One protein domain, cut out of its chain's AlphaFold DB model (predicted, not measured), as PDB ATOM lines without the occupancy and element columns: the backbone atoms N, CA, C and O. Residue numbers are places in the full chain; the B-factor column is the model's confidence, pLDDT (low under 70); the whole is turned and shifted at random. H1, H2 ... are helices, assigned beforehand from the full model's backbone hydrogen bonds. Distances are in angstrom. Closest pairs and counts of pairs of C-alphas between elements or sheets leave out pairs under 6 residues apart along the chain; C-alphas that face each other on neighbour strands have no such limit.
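Overview. This is residues 10 to 71 of the 71 residues of the protein "AAA_lid_3 domain-containing protein" of Arabis nemorensis (UniProt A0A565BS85). The model shows a long thin rod: at one end H1 and the short H2 pack together in a small body with a long loop, residues 26 to 37, looping past the end of H1, and at the other end H3 sticks out free as an arm. The printed part has 62 residues with three named helices, H1, H2 and H3, no named strand, and the class all helix. It is extended, with a radius of gyration of the C-alphas of 19.1 A and spans of 65 by 19 by 13 A.

Along the chain. Find C-alpha 10 at (38.984, -33.704, 51.944); from there H1 runs 22.7 A to residue 25. H2 is residues 38 to 45. H3, residues 54 to 69, runs 22.5 A to C-alpha 69 at (60.969, -44.456, 33.394).

Arrangement. Look at the C-alphas of Ala 19 and His 40, 4.7 A apart, the closest where H1 and H2 touch, at a steep tilt of 55 degrees, opposite ways. H3 is apart from H1 and H2. In H1, H2 and H3 every O i to N i+4 pair is within hydrogen-bond range.

Size, cuts and confidence. The C-alphas farthest apart, of Thr 30 and Lys 71, are 65.2 A apart. The printed part has no cut. The link from H1 to H2 is long; pLDDT is under 70 at residues 28 to 33 and 70 to 71.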
ATOM      1  N   ALA A  10      39.009 -34.582  50.772       95.94
ATOM      2  CA  ALA A  10      38.984 -33.704  51.944       95.94
ATOM      3  C   ALA A  10      38.250 -32.386  51.654       95.94
ATOM      4  O   ALA A  10      37.488 -31.900  52.497       95.94
ATOM      5  N   ASP A  11      38.418 -31.855  50.444       96.06
ATOM      6  CA  ASP A  11      37.697 -30.673  49.975       96.06
ATOM      7  C   ASP A  11      36.198 -30.954  49.875       96.06
ATOM      8  O   ASP A  11      35.387 -30.193  50.398       96.06
ATOM      9  N   LEU A  12      35.818 -32.098  49.292       96.25
ATOM     10  CA  LEU A  12      34.416 -32.517  49.186       96.25
ATOM     11  C   LEU A  12      33.767 -32.727  50.559       96.25
ATOM     12  O   LEU A  12      32.630 -32.307  50.780       96.25
ATOM     13  N   LYS A  13      34.492 -33.331  51.509       97.00
ATOM     14  CA  LYS A  13      34.027 -33.466  52.897       97.00
ATOM     15  C   LYS A  13      33.759 -32.095  53.524       97.00
ATOM     16  O   LYS A  13      32.746 -31.922  54.202       97.00
ATOM     17  N   SER A  14      34.662 -31.141  53.310       96.25
ATOM     18  CA  SER A  14      34.539 -29.785  53.852       96.25
ATOM     19  C   SER A  14      33.370 -29.036  53.210       96.25
ATOM     20  O   SER A  14      32.561 -28.452  53.923       96.25
ATOM     21  N   LEU A  15      33.203 -29.156  51.891       95.94
ATOM     22  CA  LEU A  15      32.076 -28.595  51.146       95.94
ATOM     23  C   LEU A  15      30.722 -29.081  51.689       95.94
ATOM     24  O   LEU A  15      29.842 -28.269  51.962       95.94
ATOM     25  N   VAL A  16      30.552 -30.396  51.876       95.56
ATOM     26  CA  VAL A  16      29.292 -30.968  52.389       95.56
ATOM     27  C   VAL A  16      29.023 -30.520  53.826       95.56
ATOM     28  O   VAL A  16      27.878 -30.242  54.180       95.56
ATOM     29  N   LYS A  17      30.069 -30.416  54.653       95.56
ATOM     30  CA  LYS A  17      29.952 -29.919  56.026       95.56
ATOM     31  C   LYS A  17      29.449 -28.471  56.054       95.56
ATOM     32  O   LYS A  17      28.501 -28.186  56.781       95.56
ATOM     33  N   GLU A  18      30.045 -27.588  55.257       95.19
ATOM     34  CA  GLU A  18      29.647 -26.176  55.202       95.19
ATOM     35  C   GLU A  18      28.251 -25.990  54.600       95.19
ATOM     36  O   GLU A  18      27.457 -25.213  55.124       95.19
ATOM     37  N   ALA A  19      27.884 -26.767  53.576       94.25
ATOM     38  CA  ALA A  19      26.520 -26.763  53.046       94.25
ATOM     39  C   ALA A  19      25.492 -27.239  54.091       94.25
ATOM     40  O   ALA A  19      24.385 -26.705  54.170       94.25
ATOM     41  N   GLY A  20      25.855 -28.220  54.924       93.25
ATOM     42  CA  GLY A  20      25.036 -28.655  56.057       93.25
ATOM     43  C   GLY A  20      24.875 -27.566  57.118       93.25
ATOM     44  O   GLY A  20      23.774 -27.368  57.626       93.25
ATOM     45  N   PHE A  21      25.942 -26.822  57.414       92.25
ATOM     46  CA  PHE A  21      25.882 -25.700  58.351       92.25
ATOM     47  C   PHE A  21      25.035 -24.546  57.805       92.25
ATOM     48  O   PHE A  21      24.170 -24.045  58.515       92.25
ATOM     49  N   ALA A  22      25.196 -24.193  56.528       91.38
ATOM     50  CA  ALA A  22      24.360 -23.198  55.859       91.38
ATOM     51  C   ALA A  22      22.870 -23.593  55.894       91.38
ATOM     52  O   ALA A  22      22.021 -22.783  56.260       91.38
ATOM     53  N   ALA A  23      22.557 -24.866  55.621       91.19
ATOM     54  CA  ALA A  23      21.193 -25.393  55.723       91.19
ATOM     55  C   ALA A  23      20.630 -25.350  57.149       91.19
ATOM     56  O   ALA A  23      19.428 -25.169  57.336       91.19
ATOM     57  N   PHE A  24      21.487 -25.548  58.152       88.12
ATOM     58  CA  PHE A  24      21.117 -25.441  59.558       88.12
ATOM     59  C   PHE A  24      20.843 -23.987  59.961       88.12
ATOM     60  O   PHE A  24      19.889 -23.722  60.686       88.12
ATOM     61  N   THR A  25      21.633 -23.035  59.459       87.06
ATOM     62  CA  THR A  25      21.405 -21.604  59.708       87.06
ATOM     63  C   THR A  25      20.175 -21.053  58.984       87.06
ATOM     64  O   THR A  25      19.567 -20.113  59.483       87.06
ATOM     65  N   ASP A  26      19.779 -21.649  57.853       83.44
ATOM     66  CA  ASP A  26      18.584 -21.267  57.078       83.44
ATOM     67  C   ASP A  26      17.269 -21.826  57.668       83.44
ATOM     68  O   ASP A  26      16.179 -21.618  57.125       83.44
ATOM     69  N   ILE A  27      17.329 -22.547  58.798       76.88
ATOM     70  CA  ILE A  27      16.131 -23.035  59.492       76.88
ATOM     71  C   ILE A  27      15.360 -21.838  60.057       76.88
ATOM     72  O   ILE A  27      15.602 -21.359  61.164       76.88
ATOM     73  N   ASN A  28      14.366 -21.382  59.303       65.94
ATOM     74  CA  ASN A  28      13.332 -20.493  59.811       65.94
ATOM     75  C   ASN A  28      12.411 -21.274  60.764       65.94
ATOM     76  O   ASN A  28      12.034 -22.411  60.473       65.94
ATOM     77  N   SER A  29      11.998 -20.649  61.877       58.06
ATOM     78  CA  SER A  29      11.234 -21.264  62.986       58.06
ATOM     79  C   SER A  29       9.887 -21.902  62.594       58.06
ATOM     80  O   SER A  29       9.229 -22.516  63.427       58.06
ATOM     81  N   THR A  30       9.469 -21.753  61.339       58.47
ATOM     82  CA  THR A  30       8.215 -22.243  60.758       58.47
ATOM     83  C   THR A  30       8.348 -23.539  59.953       58.47
ATOM     84  O   THR A  30       7.320 -24.115  59.603       58.47
ATOM     85  N   THR A  31       9.562 -24.023  59.654       59.53
ATOM     86  CA  THR A  31       9.754 -25.216  58.804       59.53
ATOM     87  C   THR A  31      10.444 -26.330  59.588       59.53
ATOM     88  O   THR A  31      11.607 -26.215  59.959       59.53
ATOM     89  N   SER A  32       9.727 -27.426  59.836       61.78
ATOM     90  CA  SER A  32      10.194 -28.588  60.607       61.78
ATOM     91  C   SER A  32      11.176 -29.502  59.857       61.78
ATOM     92  O   SER A  32      11.701 -30.442  60.449       61.78
ATOM     93  N   GLU A  33      11.462 -29.235  58.580       65.25
ATOM     94  CA  GLU A  33      12.408 -30.012  57.770       65.25
ATOM     95  C   GLU A  33      13.575 -29.144  57.277       65.25
ATOM     96  O   GLU A  33      13.427 -28.339  56.356       65.25
ATOM     97  N   SER A  34      14.769 -29.360  57.841       73.12
ATOM     98  CA  SER A  34      16.022 -28.824  57.294       73.12
ATOM     99  C   SER A  34      16.490 -29.722  56.148       73.12
ATOM    100  O   SER A  34      17.063 -30.791  56.360       73.12
ATOM    101  N   ARG A  35      16.191 -29.321  54.908       87.69
ATOM    102  CA  ARG A  35      16.712 -29.979  53.700       87.69
ATOM    103  C   ARG A  35      17.870 -29.172  53.141       87.69
ATOM    104  O   ARG A  35      17.732 -27.976  52.895       87.69
ATOM    105  N   ILE A  36      18.986 -29.840  52.864       91.94
ATOM    106  CA  ILE A  36      20.096 -29.220  52.141       91.94
ATOM    107  C   ILE A  36      19.667 -29.013  50.679       91.94
ATOM    108  O   ILE A  36      19.207 -29.947  50.024       91.94
ATOM    109  N   LYS A  37      19.799 -27.784  50.176       92.19
ATOM    110  CA  LYS A  37      19.454 -27.361  48.813       92.19
ATOM    111  C   LYS A  37      20.707 -26.859  48.096       92.19
ATOM    112  O   LYS A  37      21.710 -26.553  48.737       92.19
ATOM    113  N   MET A  38      20.630 -26.714  46.773       92.88
ATOM    114  CA  MET A  38      21.752 -26.213  45.964       92.88
ATOM    115  C   MET A  38      22.260 -24.840  46.411       92.88
ATOM    116  O   MET A  38      23.467 -24.639  46.431       92.88
ATOM    117  N   VAL A  39      21.377 -23.953  46.875       92.12
ATOM    118  CA  VAL A  39      21.758 -22.633  47.408       92.12
ATOM    119  C   VAL A  39      22.752 -22.722  48.577       92.12
ATOM    120  O   VAL A  39      23.640 -21.885  48.700       92.12
ATOM    121  N   HIS A  40      22.680 -23.777  49.397       93.56
ATOM    122  CA  HIS A  40      23.626 -23.990  50.498       93.56
ATOM    123  C   HIS A  40      24.997 -24.450  49.990       93.56
ATOM    124  O   HIS A  40      26.023 -24.091  50.562       93.56
ATOM    125  N   PHE A  41      25.028 -25.224  48.900       94.81
ATOM    126  CA  PHE A  41      26.276 -25.588  48.232       94.81
ATOM    127  C   PHE A  41      26.899 -24.385  47.530       94.81
ATOM    128  O   PHE A  41      28.103 -24.191  47.643       94.81
ATOM    129  N   GLU A  42      26.103 -23.556  46.852       94.25
ATOM    130  CA  GLU A  42      26.568 -22.309  46.231       94.25
ATOM    131  C   GLU A  42      27.208 -21.378  47.268       94.25
ATOM    132  O   GLU A  42      28.310 -20.881  47.039       94.25
ATOM    133  N   GLN A  43      26.582 -21.227  48.439       93.06
ATOM    134  CA  GLN A  43      27.154 -20.487  49.564       93.06
ATOM    135  C   GLN A  43      28.438 -21.139  50.103       93.06
ATOM    136  O   GLN A  43      29.408 -20.445  50.389       93.06
ATOM    137  N   ALA A  44      28.482 -22.465  50.235       94.38
ATOM    138  CA  ALA A  44      29.689 -23.156  50.686       94.38
ATOM    139  C   ALA A  44      30.853 -23.005  49.685       94.38
ATOM    140  O   ALA A  44      32.007 -22.851  50.091       94.38
ATOM    141  N   PHE A  45      30.563 -22.977  48.380       93.50
ATOM    142  CA  PHE A  45      31.564 -22.793  47.331       93.50
ATOM    143  C   PHE A  45      32.250 -21.426  47.371       93.50
ATOM    144  O   PHE A  45      33.418 -21.353  46.995       93.50
ATOM    145  N   THR A  46      31.596 -20.359  47.848       91.31
ATOM    146  CA  THR A  46      32.235 -19.027  47.896       91.31
ATOM    147  C   THR A  46      33.461 -18.994  48.806       91.31
ATOM    148  O   THR A  46      34.345 -18.163  48.617       91.31
ATOM    149  N   ASN A  47      33.514 -19.896  49.788       86.88
ATOM    150  CA  ASN A  47      34.568 -19.952  50.798       86.88
ATOM    151  C   ASN A  47      35.492 -21.167  50.632       86.88
ATOM    152  O   ASN A  47      36.482 -21.285  51.357       86.88
ATOM    153  N   LEU A  48      35.190 -22.071  49.693       90.50
ATOM    154  CA  LEU A  48      35.969 -23.282  49.480       90.50
ATOM    155  C   LEU A  48      37.264 -22.963  48.725       90.50
ATOM    156  O   LEU A  48      37.251 -22.345  47.660       90.50
ATOM    157  N   LYS A  49      38.390 -23.441  49.254       90.50
ATOM    158  CA  LYS A  49      39.687 -23.429  48.573       90.50
ATOM    159  C   LYS A  49      40.176 -24.872  48.439       90.50
ATOM    160  O   LYS A  49      40.179 -25.553  49.464       90.50
ATOM    161  N   PRO A  50      40.585 -25.327  47.240       93.00
ATOM    162  CA  PRO A  50      41.188 -26.646  47.075       93.00
ATOM    163  C   PRO A  50      42.389 -26.816  48.008       93.00
ATOM    164  O   PRO A  50      43.216 -25.907  48.125       93.00
ATOM    165  N   CYS A  51      42.495 -27.968  48.664       93.06
ATOM    166  CA  CYS A  51      43.595 -28.241  49.583       93.06
ATOM    167  C   CYS A  51      44.897 -28.608  48.864       93.06
ATOM    168  O   CYS A  51      45.961 -28.552  49.474       93.06
ATOM    169  N   LEU A  52      44.809 -29.003  47.591       93.88
ATOM    170  CA  LEU A  52      45.955 -29.280  46.732       93.88
ATOM    171  C   LEU A  52      46.120 -28.159  45.716       93.88
ATOM    172  O   LEU A  52      45.165 -27.760  45.046       93.88
ATOM    173  N   THR A  53      47.347 -27.670  45.580       94.06
ATOM    174  CA  THR A  53      47.699 -26.725  44.521       94.06
ATOM    175  C   THR A  53      48.059 -27.468  43.237       94.06
ATOM    176  O   THR A  53      48.497 -28.619  43.252       94.06
ATOM    177  N   ASN A  54      47.941 -26.782  42.099       93.00
ATOM    178  CA  ASN A  54      48.391 -27.330  40.816       93.00
ATOM    179  C   ASN A  54      49.898 -27.634  40.803       93.00
ATOM    180  O   ASN A  54      50.336 -28.498  40.055       93.00
ATOM    181  N   GLU A  55      50.688 -26.919  41.606       95.62
ATOM    182  CA  GLU A  55      52.122 -27.173  41.758       95.62
ATOM    183  C   GLU A  55      52.366 -28.516  42.445       95.62
ATOM    184  O   GLU A  55      53.063 -29.353  41.886       95.62
ATOM    185  N   GLN A  56      51.686 -28.776  43.567       95.06
ATOM    186  CA  GLN A  56      51.770 -30.067  44.256       95.06
ATOM    187  C   GLN A  56      51.353 -31.220  43.338       95.06
ATOM    188  O   GLN A  56      52.012 -32.253  43.307       95.06
ATOM    189  N   ILE A  57      50.281 -31.045  42.557       95.12
ATOM    190  CA  ILE A  57      49.837 -32.063  41.592       95.12
ATOM    191  C   ILE A  57      50.942 -32.352  40.565       95.12
ATOM    192  O   ILE A  57      51.288 -33.514  40.363       95.12
ATOM    193  N   ARG A  58      51.549 -31.311  39.982       96.12
ATOM    194  CA  ARG A  58      52.642 -31.455  39.003       96.12
ATOM    195  C   ARG A  58      53.885 -32.114  39.588       96.12
ATOM    196  O   ARG A  58      54.518 -32.916  38.913       96.12
ATOM    197  N   GLU A  59      54.245 -31.792  40.827       96.88
ATOM    198  CA  GLU A  59      55.368 -32.441  41.510       96.88
ATOM    199  C   GLU A  59      55.150 -33.957  41.602       96.88
ATOM    200  O   GLU A  59      56.049 -34.732  41.269       96.88
ATOM    201  N   TYR A  60      53.942 -34.391  41.975       95.19
ATOM    202  CA  TYR A  60      53.601 -35.813  42.020       95.19
ATOM    203  C   TYR A  60      53.572 -36.473  40.636       95.19
ATOM    204  O   TYR A  60      54.000 -37.621  40.518       95.19
ATOM    205  N   GLU A  61      53.122 -35.768  39.593       95.62
ATOM    206  CA  GLU A  61      53.183 -36.253  38.204       95.62
ATOM    207  C   GLU A  61      54.635 -36.501  37.763       95.62
ATOM    208  O   GLU A  61      54.955 -37.580  37.266       95.62
ATOM    209  N   VAL A  62      55.547 -35.561  38.038       96.44
ATOM    210  CA  VAL A  62      56.978 -35.711  37.718       96.44
ATOM    211  C   VAL A  62      57.595 -36.899  38.457       96.44
ATOM    212  O   VAL A  62      58.337 -37.682  37.859       96.44
ATOM    213  N   ILE A  63      57.292 -37.057  39.750       96.25
ATOM    214  CA  ILE A  63      57.776 -38.194  40.549       96.25
ATOM    215  C   ILE A  63      57.274 -39.519  39.959       96.25
ATOM    216  O   ILE A  63      58.034 -40.486  39.867       96.25
ATOM    217  N   TYR A  64      56.007 -39.569  39.548       94.94
ATOM    218  CA  TYR A  64      55.403 -40.754  38.946       94.94
ATOM    219  C   TYR A  64      56.079 -41.141  37.623       94.94
ATOM    220  O   TYR A  64      56.453 -42.303  37.446       94.94
ATOM    221  N   ASP A  65      56.307 -40.173  36.736       94.94
ATOM    222  CA  ASP A  65      56.959 -40.405  35.444       94.94
ATOM    223  C   ASP A  65      58.409 -40.877  35.605       94.94
ATOM    224  O   ASP A  65      58.843 -41.808  34.925       94.94
ATOM    225  N   GLN A  66      59.152 -40.297  36.554       93.94
ATOM    226  CA  GLN A  66      60.507 -40.747  36.888       93.94
ATOM    227  C   GLN A  66      60.517 -42.188  37.407       93.94
ATOM    228  O   GLN A  66      61.385 -42.975  37.029       93.94
ATOM    229  N   PHE A  67      59.545 -42.553  38.247       93.75
ATOM    230  CA  PHE A  67      59.431 -43.910  38.774       93.75
ATOM    231  C   PHE A  67      59.076 -44.934  37.684       93.75
ATOM    232  O   PHE A  67      59.566 -46.063  37.718       93.75
ATOM    233  N   LEU A  68      58.246 -44.557  36.706       87.44
ATOM    234  CA  LEU A  68      57.922 -45.406  35.556       87.44
ATOM    235  C   LEU A  68      59.077 -45.532  34.558       87.44
ATOM    236  O   LEU A  68      59.310 -46.628  34.062       87.44
ATOM    237  N   GLY A  69      59.800 -44.445  34.281       73.06
ATOM    238  CA  GLY A  69      60.969 -44.456  33.394       73.06
ATOM    239  C   GLY A  69      62.192 -45.170  33.980       73.06
ATOM    240  O   GLY A  69      63.131 -45.472  33.250       73.06
ATOM    241  N   ALA A  70      62.185 -45.446  35.287       63.28
ATOM    242  CA  ALA A  70      63.205 -46.228  35.984       63.28
ATOM    243  C   ALA A  70      62.941 -47.751  35.973       63.28
ATOM    244  O   ALA A  70      63.707 -48.493  36.594       63.28
ATOM    245  N   LYS A  71      61.870 -48.217  35.312       53.34
ATOM    246  CA  LYS A  71      61.568 -49.641  35.101       53.34
ATOM    247  C   LYS A  71      62.003 -50.138  33.729       53.34
ATOM    248  O   LYS A  71      61.827 -49.394  32.743       53.34
TER     249      LYS A  71